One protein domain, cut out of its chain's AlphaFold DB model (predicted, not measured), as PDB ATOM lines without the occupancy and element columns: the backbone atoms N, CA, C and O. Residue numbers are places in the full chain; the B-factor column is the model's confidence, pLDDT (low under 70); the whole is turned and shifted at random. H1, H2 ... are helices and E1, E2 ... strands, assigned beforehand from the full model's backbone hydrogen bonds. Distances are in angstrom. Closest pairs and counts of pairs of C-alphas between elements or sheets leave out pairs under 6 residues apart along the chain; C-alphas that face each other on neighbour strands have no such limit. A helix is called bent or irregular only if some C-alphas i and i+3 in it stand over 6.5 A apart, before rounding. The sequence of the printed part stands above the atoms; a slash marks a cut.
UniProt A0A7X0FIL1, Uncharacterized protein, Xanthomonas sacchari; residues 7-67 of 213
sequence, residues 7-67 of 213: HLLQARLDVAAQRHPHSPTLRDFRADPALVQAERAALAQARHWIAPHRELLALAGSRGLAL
ATOM      1  N   HIS A   7     -45.867  33.168 -36.524       95.81
ATOM      2  CA  HIS A   7     -45.534  33.849 -37.779       95.81
ATOM      3  C   HIS A   7     -45.544  35.385 -37.652       95.81
ATOM      4  O   HIS A   7     -44.656  36.041 -38.190       95.81
ATOM      5  N   LEU A   8     -46.495  35.957 -36.902       96.25
ATOM      6  CA  LEU A   8     -46.566  37.402 -36.652       96.25
ATOM      7  C   LEU A   8     -45.496  37.851 -35.660       96.25
ATOM      8  O   LEU A   8     -44.887  38.904 -35.845       96.25
ATOM      9  N   LEU A   9     -45.239  37.042 -34.630       95.31
ATOM     10  CA  LEU A   9     -44.165  37.287 -33.674       95.31
ATOM     11  C   LEU A   9     -42.809  37.355 -34.390       95.31
ATOM     12  O   LEU A   9     -42.065  38.312 -34.186       95.31
ATOM     13  N   GLN A  10     -42.509  36.386 -35.259       95.25
ATOM     14  CA  GLN A  10     -41.275  36.362 -36.047       95.25
ATOM     15  C   GLN A  10     -41.185  37.554 -36.996       95.25
ATOM     16  O   GLN A  10     -40.173  38.243 -36.976       95.25
ATOM     17  N   ALA A  11     -42.253  37.864 -37.739       95.19
ATOM     18  CA  ALA A  11     -42.272  39.026 -38.625       95.19
ATOM     19  C   ALA A  11     -41.996  40.335 -37.862       95.19
ATOM     20  O   ALA A  11     -41.239  41.186 -38.326       95.19
ATOM     21  N   ARG A  12     -42.549  40.488 -36.651       95.75
ATOM     22  CA  ARG A  12     -42.286  41.660 -35.806       95.75
ATOM     23  C   ARG A  12     -40.849  41.695 -35.283       95.75
ATOM     24  O   ARG A  12     -40.249  42.767 -35.244       95.75
ATOM     25  N   LEU A  13     -40.286  40.544 -34.909       95.62
ATOM     26  CA  LEU A  13     -38.867  40.444 -34.557       95.62
ATOM     27  C   LEU A  13     -37.960  40.775 -35.742       95.62
ATOM     28  O   LEU A  13     -36.920  41.388 -35.531       95.62
ATOM     29  N   ASP A  14     -38.339  40.410 -36.965       95.69
ATOM     30  CA  ASP A  14     -37.560  40.726 -38.162       95.69
ATOM     31  C   ASP A  14     -37.533  42.237 -38.422       95.69
ATOM     32  O   ASP A  14     -36.463  42.783 -38.679       95.69
ATOM     33  N   VAL A  15     -38.661  42.937 -38.249       96.25
ATOM     34  CA  VAL A  15     -38.706  44.412 -38.302       96.25
ATOM     35  C   VAL A  15     -37.819  45.029 -37.215       96.25
ATOM     36  O   VAL A  15     -36.985  45.886 -37.508       96.25
ATOM     37  N   ALA A  16     -37.931  44.558 -35.969       96.44
ATOM     38  CA  ALA A  16     -37.072  45.031 -34.883       96.44
ATOM     39  C   ALA A  16     -35.581  44.778 -35.188       96.44
ATOM     40  O   ALA A  16     -34.737  45.630 -34.922       96.44
ATOM     41  N   ALA A  17     -35.248  43.625 -35.778       96.31
ATOM     42  CA  ALA A  17     -33.880  43.235 -36.122       96.31
ATOM     43  C   ALA A  17     -33.319  43.989 -37.333       96.31
ATOM     44  O   ALA A  17     -32.102  44.060 -37.487       96.31
ATOM     45  N   GLN A  18     -34.173  44.514 -38.213       96.06
ATOM     46  CA  GLN A  18     -33.756  45.445 -39.264       96.06
ATOM     47  C   GLN A  18     -33.371  46.795 -38.660       96.06
ATOM     48  O   GLN A  18     -32.382  47.387 -39.085       96.06
ATOM     49  N   ARG A  19     -34.108  47.252 -37.639       95.94
ATOM     50  CA  ARG A  19     -33.807  48.499 -36.927       95.94
ATOM     51  C   ARG A  19     -32.568  48.387 -36.039       95.94
ATOM     52  O   ARG A  19     -31.741  49.292 -36.030       95.94
ATOM     53  N   HIS A  20     -32.425  47.268 -35.332       95.88
ATOM     54  CA  HIS A  20     -31.318  46.998 -34.410       95.88
ATOM     55  C   HIS A  20     -30.523  45.764 -34.854       95.88
ATOM     56  O   HIS A  20     -30.557  44.729 -34.181       95.88
ATOM     57  N   PRO A  21     -29.783  45.841 -35.978       94.75
ATOM     58  CA  PRO A  21     -29.101  44.685 -36.570       94.75
ATOM     59  C   PRO A  21     -27.996  44.102 -35.686       94.75
ATOM     60  O   PRO A  21     -27.602  42.955 -35.881       94.75
ATOM     61  N   HIS A  22     -27.514  44.875 -34.712       92.75
ATOM     62  CA  HIS A  22     -26.467  44.475 -33.774       92.75
ATOM     63  C   HIS A  22     -26.999  43.804 -32.502       92.75
ATOM     64  O   HIS A  22     -26.197  43.368 -31.677       92.75
ATOM     65  N   SER A  23     -28.321  43.725 -32.308       94.81
ATOM     66  CA  SER A  23     -28.875  43.066 -31.124       94.81
ATOM     67  C   SER A  23     -28.617  41.554 -31.175       94.81
ATOM     68  O   SER A  23     -29.037  40.899 -32.136       94.81
ATOM     69  N   PRO A  24     -28.010  40.965 -30.128       91.44
ATOM     70  CA  PRO A  24     -27.832  39.521 -30.053       91.44
ATOM     71  C   PRO A  24     -29.145  38.761 -29.800       91.44
ATOM     72  O   PRO A  24     -29.182  37.556 -30.021       91.44
ATOM     73  N   THR A  25     -30.224  39.429 -29.363       93.12
ATOM     74  CA  THR A  25     -31.443  38.769 -28.840       93.12
ATOM     75  C   THR A  25     -32.678  38.873 -29.740       93.12
ATOM     76  O   THR A  25     -33.767  38.420 -29.380       93.12
ATOM     77  N   LEU A  26     -32.558  39.516 -30.906       94.31
ATOM     78  CA  LEU A  26     -33.667  39.634 -31.866       94.31
ATOM     79  C   LEU A  26     -33.699  38.495 -32.894       94.31
ATOM     80  O   LEU A  26     -34.732  38.246 -33.526       94.31
ATOM     81  N   ARG A  27     -32.572  37.800 -33.073       88.62
ATOM     82  CA  ARG A  27     -32.389  36.717 -34.056       88.62
ATOM     83  C   ARG A  27     -32.109  35.352 -33.423       88.62
ATOM     84  O   ARG A  27     -32.038  34.369 -34.147       88.62
ATOM     85  N   ASP A  28     -31.960  35.302 -32.104       82.81
ATOM     86  CA  ASP A  28     -31.565  34.122 -31.325       82.81
ATOM     87  C   ASP A  28     -32.588  32.975 -31.372       82.81
ATOM     88  O   ASP A  28     -32.198  31.810 -31.364       82.81
ATOM     89  N   PHE A  29     -33.884  33.285 -31.483       70.12
ATOM     90  CA  PHE A  29     -34.947  32.280 -31.516       70.12
ATOM     91  C   PHE A  29     -35.844  32.416 -32.752       70.12
ATOM     92  O   PHE A  29     -36.516  33.431 -32.966       70.12
ATOM     93  N   ARG A  30     -35.877  31.352 -33.560       88.38
ATOM     94  CA  ARG A  30     -36.825  31.146 -34.662       88.38
ATOM     95  C   ARG A  30     -37.462  29.768 -34.504       88.38
ATOM     96  O   ARG A  30     -36.780  28.800 -34.181       88.38
ATOM     97  N   ALA A  31     -38.777  29.711 -34.663       92.06
ATOM     98  CA  ALA A  31     -39.534  28.476 -34.596       92.06
ATOM     99  C   ALA A  31     -39.333  27.667 -35.883       92.06
ATOM    100  O   ALA A  31     -39.173  28.228 -36.968       92.06
ATOM    101  N   ASP A  32     -39.384  26.342 -35.753       95.56
ATOM    102  CA  ASP A  32     -39.419  25.431 -36.895       95.56
ATOM    103  C   ASP A  32     -40.584  25.819 -37.836       95.56
ATOM    104  O   ASP A  32     -41.724  25.938 -37.368       95.56
ATOM    105  N   PRO A  33     -40.347  26.011 -39.150       95.69
ATOM    106  CA  PRO A  33     -41.407  26.296 -40.115       95.69
ATOM    107  C   PRO A  33     -42.592  25.321 -40.055       95.69
ATOM    108  O   PRO A  33     -43.738  25.743 -40.233       95.69
ATOM    109  N   ALA A  34     -42.347  24.039 -39.763       97.75
ATOM    110  CA  ALA A  34     -43.407  23.049 -39.602       97.75
ATOM    111  C   ALA A  34     -44.303  23.372 -38.395       97.75
ATOM    112  O   ALA A  34     -45.530  23.298 -38.499       97.75
ATOM    113  N   LEU A  35     -43.711  23.807 -37.277       97.44
ATOM    114  CA  LEU A  35     -44.443  24.235 -36.082       97.44
ATOM    115  C   LEU A  35     -45.250  25.512 -36.345       97.44
ATOM    116  O   LEU A  35     -46.417  25.591 -35.962       97.44
ATOM    117  N   VAL A  36     -44.663  26.482 -37.052       97.50
ATOM    118  CA  VAL A  36     -45.350  27.726 -37.435       97.50
ATOM    119  C   VAL A  36     -46.582  27.424 -38.290       97.50
ATOM    120  O   VAL A  36     -47.661  27.976 -38.058       97.50
ATOM    121  N   GLN A  37     -46.448  26.524 -39.266       98.12
ATOM    122  CA  GLN A  37     -47.560  26.139 -40.127       98.12
ATOM    123  C   GLN A  37     -48.625  25.335 -39.366       98.12
ATOM    124  O   GLN A  37     -49.819  25.555 -39.586       98.12
ATOM    125  N   ALA A  38     -48.216  24.453 -38.451       98.44
ATOM    126  CA  ALA A  38     -49.133  23.703 -37.598       98.44
ATOM    127  C   ALA A  38     -49.951  24.629 -36.681       98.44
ATOM    128  O   ALA A  38     -51.176  24.511 -36.632       98.44
ATOM    129  N   GLU A  39     -49.311  25.601 -36.019       98.19
ATOM    130  CA  GLU A  39     -50.006  26.592 -35.189       98.19
ATOM    131  C   GLU A  39     -50.995  27.409 -36.027       98.19
ATOM    132  O   GLU A  39     -52.159  27.557 -35.655       98.19
ATOM    133  N   ARG A  40     -50.567  27.887 -37.199       97.38
ATOM    134  CA  ARG A  40     -51.432  28.648 -38.104       97.38
ATOM    135  C   ARG A  40     -52.660  27.840 -38.531       97.38
ATOM    136  O   ARG A  40     -53.767  28.378 -38.523       97.38
ATOM    137  N   ALA A  41     -52.491  26.562 -38.868       98.06
ATOM    138  CA  ALA A  41     -53.601  25.676 -39.214       98.06
ATOM    139  C   ALA A  41     -54.547  25.436 -38.023       98.06
ATOM    140  O   ALA A  41     -55.767  25.474 -38.194       98.06
ATOM    141  N   ALA A  42     -54.003  25.248 -36.816       98.06
ATOM    142  CA  ALA A  42     -54.790  25.082 -35.596       98.06
ATOM    143  C   ALA A  42     -55.601  26.346 -35.260       98.06
ATOM    144  O   ALA A  42     -56.803  26.274 -35.012       98.06
ATOM    145  N   LEU A  43     -54.975  27.523 -35.328       97.56
ATOM    146  CA  LEU A  43     -55.619  28.818 -35.099       97.56
ATOM    147  C   LEU A  43     -56.696  29.137 -36.148       97.56
ATOM    148  O   LEU A  43     -57.721  29.746 -35.823       97.56
ATOM    149  N   ALA A  44     -56.498  28.709 -37.398       96.56
ATOM    150  CA  ALA A  44     -57.496  28.837 -38.456       96.56
ATOM    151  C   ALA A  44     -58.744  27.986 -38.173       96.56
ATOM    152  O   ALA A  44     -59.853  28.464 -38.390       96.56
ATOM    153  N   GLN A  45     -58.578  26.781 -37.623       97.75
ATOM    154  CA  GLN A  45     -59.682  25.868 -37.298       97.75
ATOM    155  C   GLN A  45     -60.319  26.124 -35.923       97.75
ATOM    156  O   GLN A  45     -61.422  25.646 -35.653       97.75
ATOM    157  N   ALA A  46     -59.652  26.876 -35.046       98.00
ATOM    158  CA  ALA A  46     -60.170  27.198 -33.723       98.00
ATOM    159  C   ALA A  46     -61.527  27.919 -33.815       98.00
ATOM    160  O   ALA A  46     -61.675  28.916 -34.527       98.00
ATOM    161  N   ARG A  47     -62.513  27.434 -33.047       98.00
ATOM    162  CA  ARG A  47     -63.854  28.041 -32.976       98.00
ATOM    163  C   ARG A  47     -63.815  29.431 -32.344       98.00
ATOM    164  O   ARG A  47     -64.477  30.340 -32.829       98.00
ATOM    165  N   HIS A  48     -63.006  29.584 -31.295       98.06
ATOM    166  CA  HIS A  48     -62.856  30.829 -30.553       98.06
ATOM    167  C   HIS A  48     -61.403  31.092 -30.179       98.06
ATOM    168  O   HIS A  48     -60.642  30.161 -29.911       98.06
ATOM    169  N   TRP A  49     -61.038  32.369 -30.114       97.94
ATOM    170  CA  TRP A  49     -59.787  32.836 -29.528       97.94
ATOM    171  C   TRP A  49     -60.133  33.603 -28.258       97.94
ATOM    172  O   TRP A  49     -60.647  34.715 -28.311       97.94
ATOM    173  N   ILE A  50     -59.871  32.992 -27.107       97.69
ATOM    174  CA  ILE A  50     -60.153  33.606 -25.810       97.69
ATOM    175  C   ILE A  50     -58.915  34.389 -25.379       97.69
ATOM    176  O   ILE A  50     -57.865  33.776 -25.169       97.69
ATOM    177  N   ALA A  51     -58.995  35.711 -25.257       97.00
ATOM    178  CA  ALA A  51     -57.829  36.542 -24.963       97.00
ATOM    179  C   ALA A  51     -58.202  37.837 -24.227       97.00
ATOM    180  O   ALA A  51     -59.213  38.449 -24.559       97.00
ATOM    181  N   PRO A  52     -57.364  38.304 -23.286       95.31
ATOM    182  CA  PRO A  52     -57.436  39.680 -22.804       95.31
ATOM    183  C   PRO A  52     -56.650  40.661 -23.684       95.31
ATOM    184  O   PRO A  52     -56.802  41.869 -23.581       95.31
ATOM    185  N   HIS A  53     -55.801  40.143 -24.573       96.75
ATOM    186  CA  HIS A  53     -54.917  40.948 -25.401       96.75
ATOM    187  C   HIS A  53     -55.660  41.512 -26.615       96.75
ATOM    188  O   HIS A  53     -56.042  40.759 -27.516       96.75
ATOM    189  N   ARG A  54     -55.803  42.840 -26.684       95.25
ATOM    190  CA  ARG A  54     -56.578  43.528 -27.731       95.25
ATOM    191  C   ARG A  54     -56.140  43.177 -29.150       95.25
ATOM    192  O   ARG A  54     -56.986  42.942 -30.007       95.25
ATOM    193  N   GLU A  55     -54.836  43.085 -29.398       95.75
ATOM    194  CA  GLU A  55     -54.335  42.709 -30.725       95.75
ATOM    195  C   GLU A  55     -54.784  41.294 -31.141       95.75
ATOM    196  O   GLU A  55     -55.168  41.073 -32.285       95.75
ATOM    197  N   LEU A  56     -54.823  40.340 -30.202       97.00
ATOM    198  CA  LEU A  56     -55.287  38.981 -30.490       97.00
ATOM    199  C   LEU A  56     -56.786  38.947 -30.764       97.00
ATOM    200  O   LEU A  56     -57.227  38.199 -31.631       97.00
ATOM    201  N   LEU A  57     -57.560  39.767 -30.053       96.88
ATOM    202  CA  LEU A  57     -58.992  39.910 -30.305       96.88
ATOM    203  C   LEU A  57     -59.254  40.496 -31.695       96.88
ATOM    204  O   LEU A  57     -60.123  39.995 -32.405       96.88
ATOM    205  N   ALA A  58     -58.461  41.482 -32.119       96.25
ATOM    206  CA  ALA A  58     -58.541  42.028 -33.470       96.25
ATOM    207  C   ALA A  58     -58.211  40.968 -34.537       96.25
ATOM    208  O   ALA A  58     -58.956  40.819 -35.503       96.25
ATOM    209  N   LEU A  59     -57.149  40.178 -34.334       96.88
ATOM    210  CA  LEU A  59     -56.764  39.086 -35.241       96.88
ATOM    211  C   LEU A  59     -57.815  37.965 -35.311       96.88
ATOM    212  O   LEU A  59     -58.012  37.361 -36.365       96.88
ATOM    213  N   ALA A  60     -58.493  37.682 -34.200       97.00
ATOM    214  CA  ALA A  60     -59.541  36.671 -34.138       97.00
ATOM    215  C   ALA A  60     -60.831  37.085 -34.867       97.00
ATOM    216  O   ALA A  60     -61.625  36.215 -35.249       97.00
ATOM    217  N   GLY A  61     -61.058  38.391 -35.042       96.94
ATOM    218  CA  GLY A  61     -62.294  38.943 -35.589       96.94
ATOM    219  C   GLY A  61     -63.512  38.481 -34.788       96.94
ATOM    220  O   GLY A  61     -63.505  38.478 -33.558       96.94
ATOM    221  N   SER A  62     -64.547  38.004 -35.481       97.12
ATOM    222  CA  SER A  62     -65.782  37.500 -34.856       97.12
ATOM    223  C   SER A  62     -65.596  36.260 -33.970       97.12
ATOM    224  O   SER A  62     -66.500  35.908 -33.217       97.12
ATOM    225  N   ARG A  63     -64.436  35.591 -34.029       97.75
ATOM    226  CA  ARG A  63     -64.107  34.447 -33.163       97.75
ATOM    227  C   ARG A  63     -63.465  34.867 -31.840       97.75
ATOM    228  O   ARG A  63     -63.219  34.009 -30.993       97.75
ATOM    229  N   GLY A  64     -63.160  36.151 -31.665       97.81
ATOM    230  CA  GLY A  64     -62.572  36.680 -30.441       97.81
ATOM    231  C   GLY A  64     -63.563  36.646 -29.281       97.81
ATOM    232  O   GLY A  64     -64.657  37.190 -29.376       97.81
ATOM    233  N   LEU A  65     -63.161  36.034 -28.170       97.69
ATOM    234  CA  LEU A  65     -63.860  36.126 -26.893       97.69
ATOM    235  C   LEU A  65     -62.984  36.924 -25.930       97.69
ATOM    236  O   LEU A  65     -61.923  36.460 -25.500       97.69
ATOM    237  N   ALA A  66     -63.423  38.145 -25.636       96.19
ATOM    238  CA  ALA A  66     -62.690  39.065 -24.784       96.19
ATOM    239  C   ALA A  66     -62.689  38.590 -23.327       96.19
ATOM    240  O   ALA A  66     -63.726  38.229 -22.771       96.19
ATOM    241  N   LEU A  67     -61.512  38.623 -22.708       94.75
ATOM    242  CA  LEU A  67     -61.352  38.546 -21.261       94.75
ATOM    243  C   LEU A  67     -60.868  39.893 -20.737       94.75
ATOM    244  O   LEU A  67     -60.140  40.603 -21.420       94.75
TER     245      LEU A  67
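Overview. This is residues 7 to 67 of the 213 residues of an uncharacterized protein of Xanthomonas sacchari (UniProt A0A7X0FIL1). The domain is an open, loose arrangement: two helices of equal residue count, H1 and H2, meet only near the start of H1, and a small head of E1, H3 and E2 follows at the far end of H2. H1 and the elements of the head, E1, H3 and E2, stay apart, and residues 19 to 24, of which 19 belongs to H1, stick out. The printed part has 61 residues with three named helices and two named strands, in the order H1, H2, E1, H3, E2; the sheet, E1 beside E2, is parallel, and the class is mostly helix. The whole is loose, with a radius of gyration of the C-alphas of 14.2 A, and flat, spanning 40 by 25 by 13 A.

Arrangement. H1, residues 7 to 19, and H2, residues 33 to 45, are close but not clearly touching; their closest C-alphas, those of His 7 and Val 36, are 6.1 A apart. They run opposite ways at a steep tilt of 52 degrees. E1, residues 49 to 51, and E2, residues 64 to 66, are parallel neighbours at 25 degrees, with N 65 and O 49 within hydrogen-bond range at 2.8 A. H3, residues 54 to 63, lies between them in the chain, and the three form a strand-helix-strand unit, two parallel neighbour strands with a helix between, whose crossover is right-handed. The closest C-alphas of H3 and E2, Leu 57 and Gly 64, are 4.8 A apart. H3 is apart from H1 and H2. Every O i to N i+4 pair is within hydrogen-bond range in H1 and H2, and 4 of 6 in H3.

Along the chain. H1 begins at C-alpha 7, (-45.534, 33.849, -37.779), and is 18.8 A long. H2 is 18.5 A long. H3, 13.0 A long, is irregular: C-alphas 59 and 62 are 9.2 A apart. E1 is 6.2 A long, and E2, 6.1 A long, ends at C-alpha 66, (-62.690, 39.065, -24.784).

Size, cuts and confidence. The two C-alphas farthest apart, those of His 22 and Arg 47, are 40.8 A apart. The printed part has no cut. The link from H1 to H2 is long, with 13 residues; the others are tight. The mean pLDDT of the printed part is 95.4, and no printed residue is under 70.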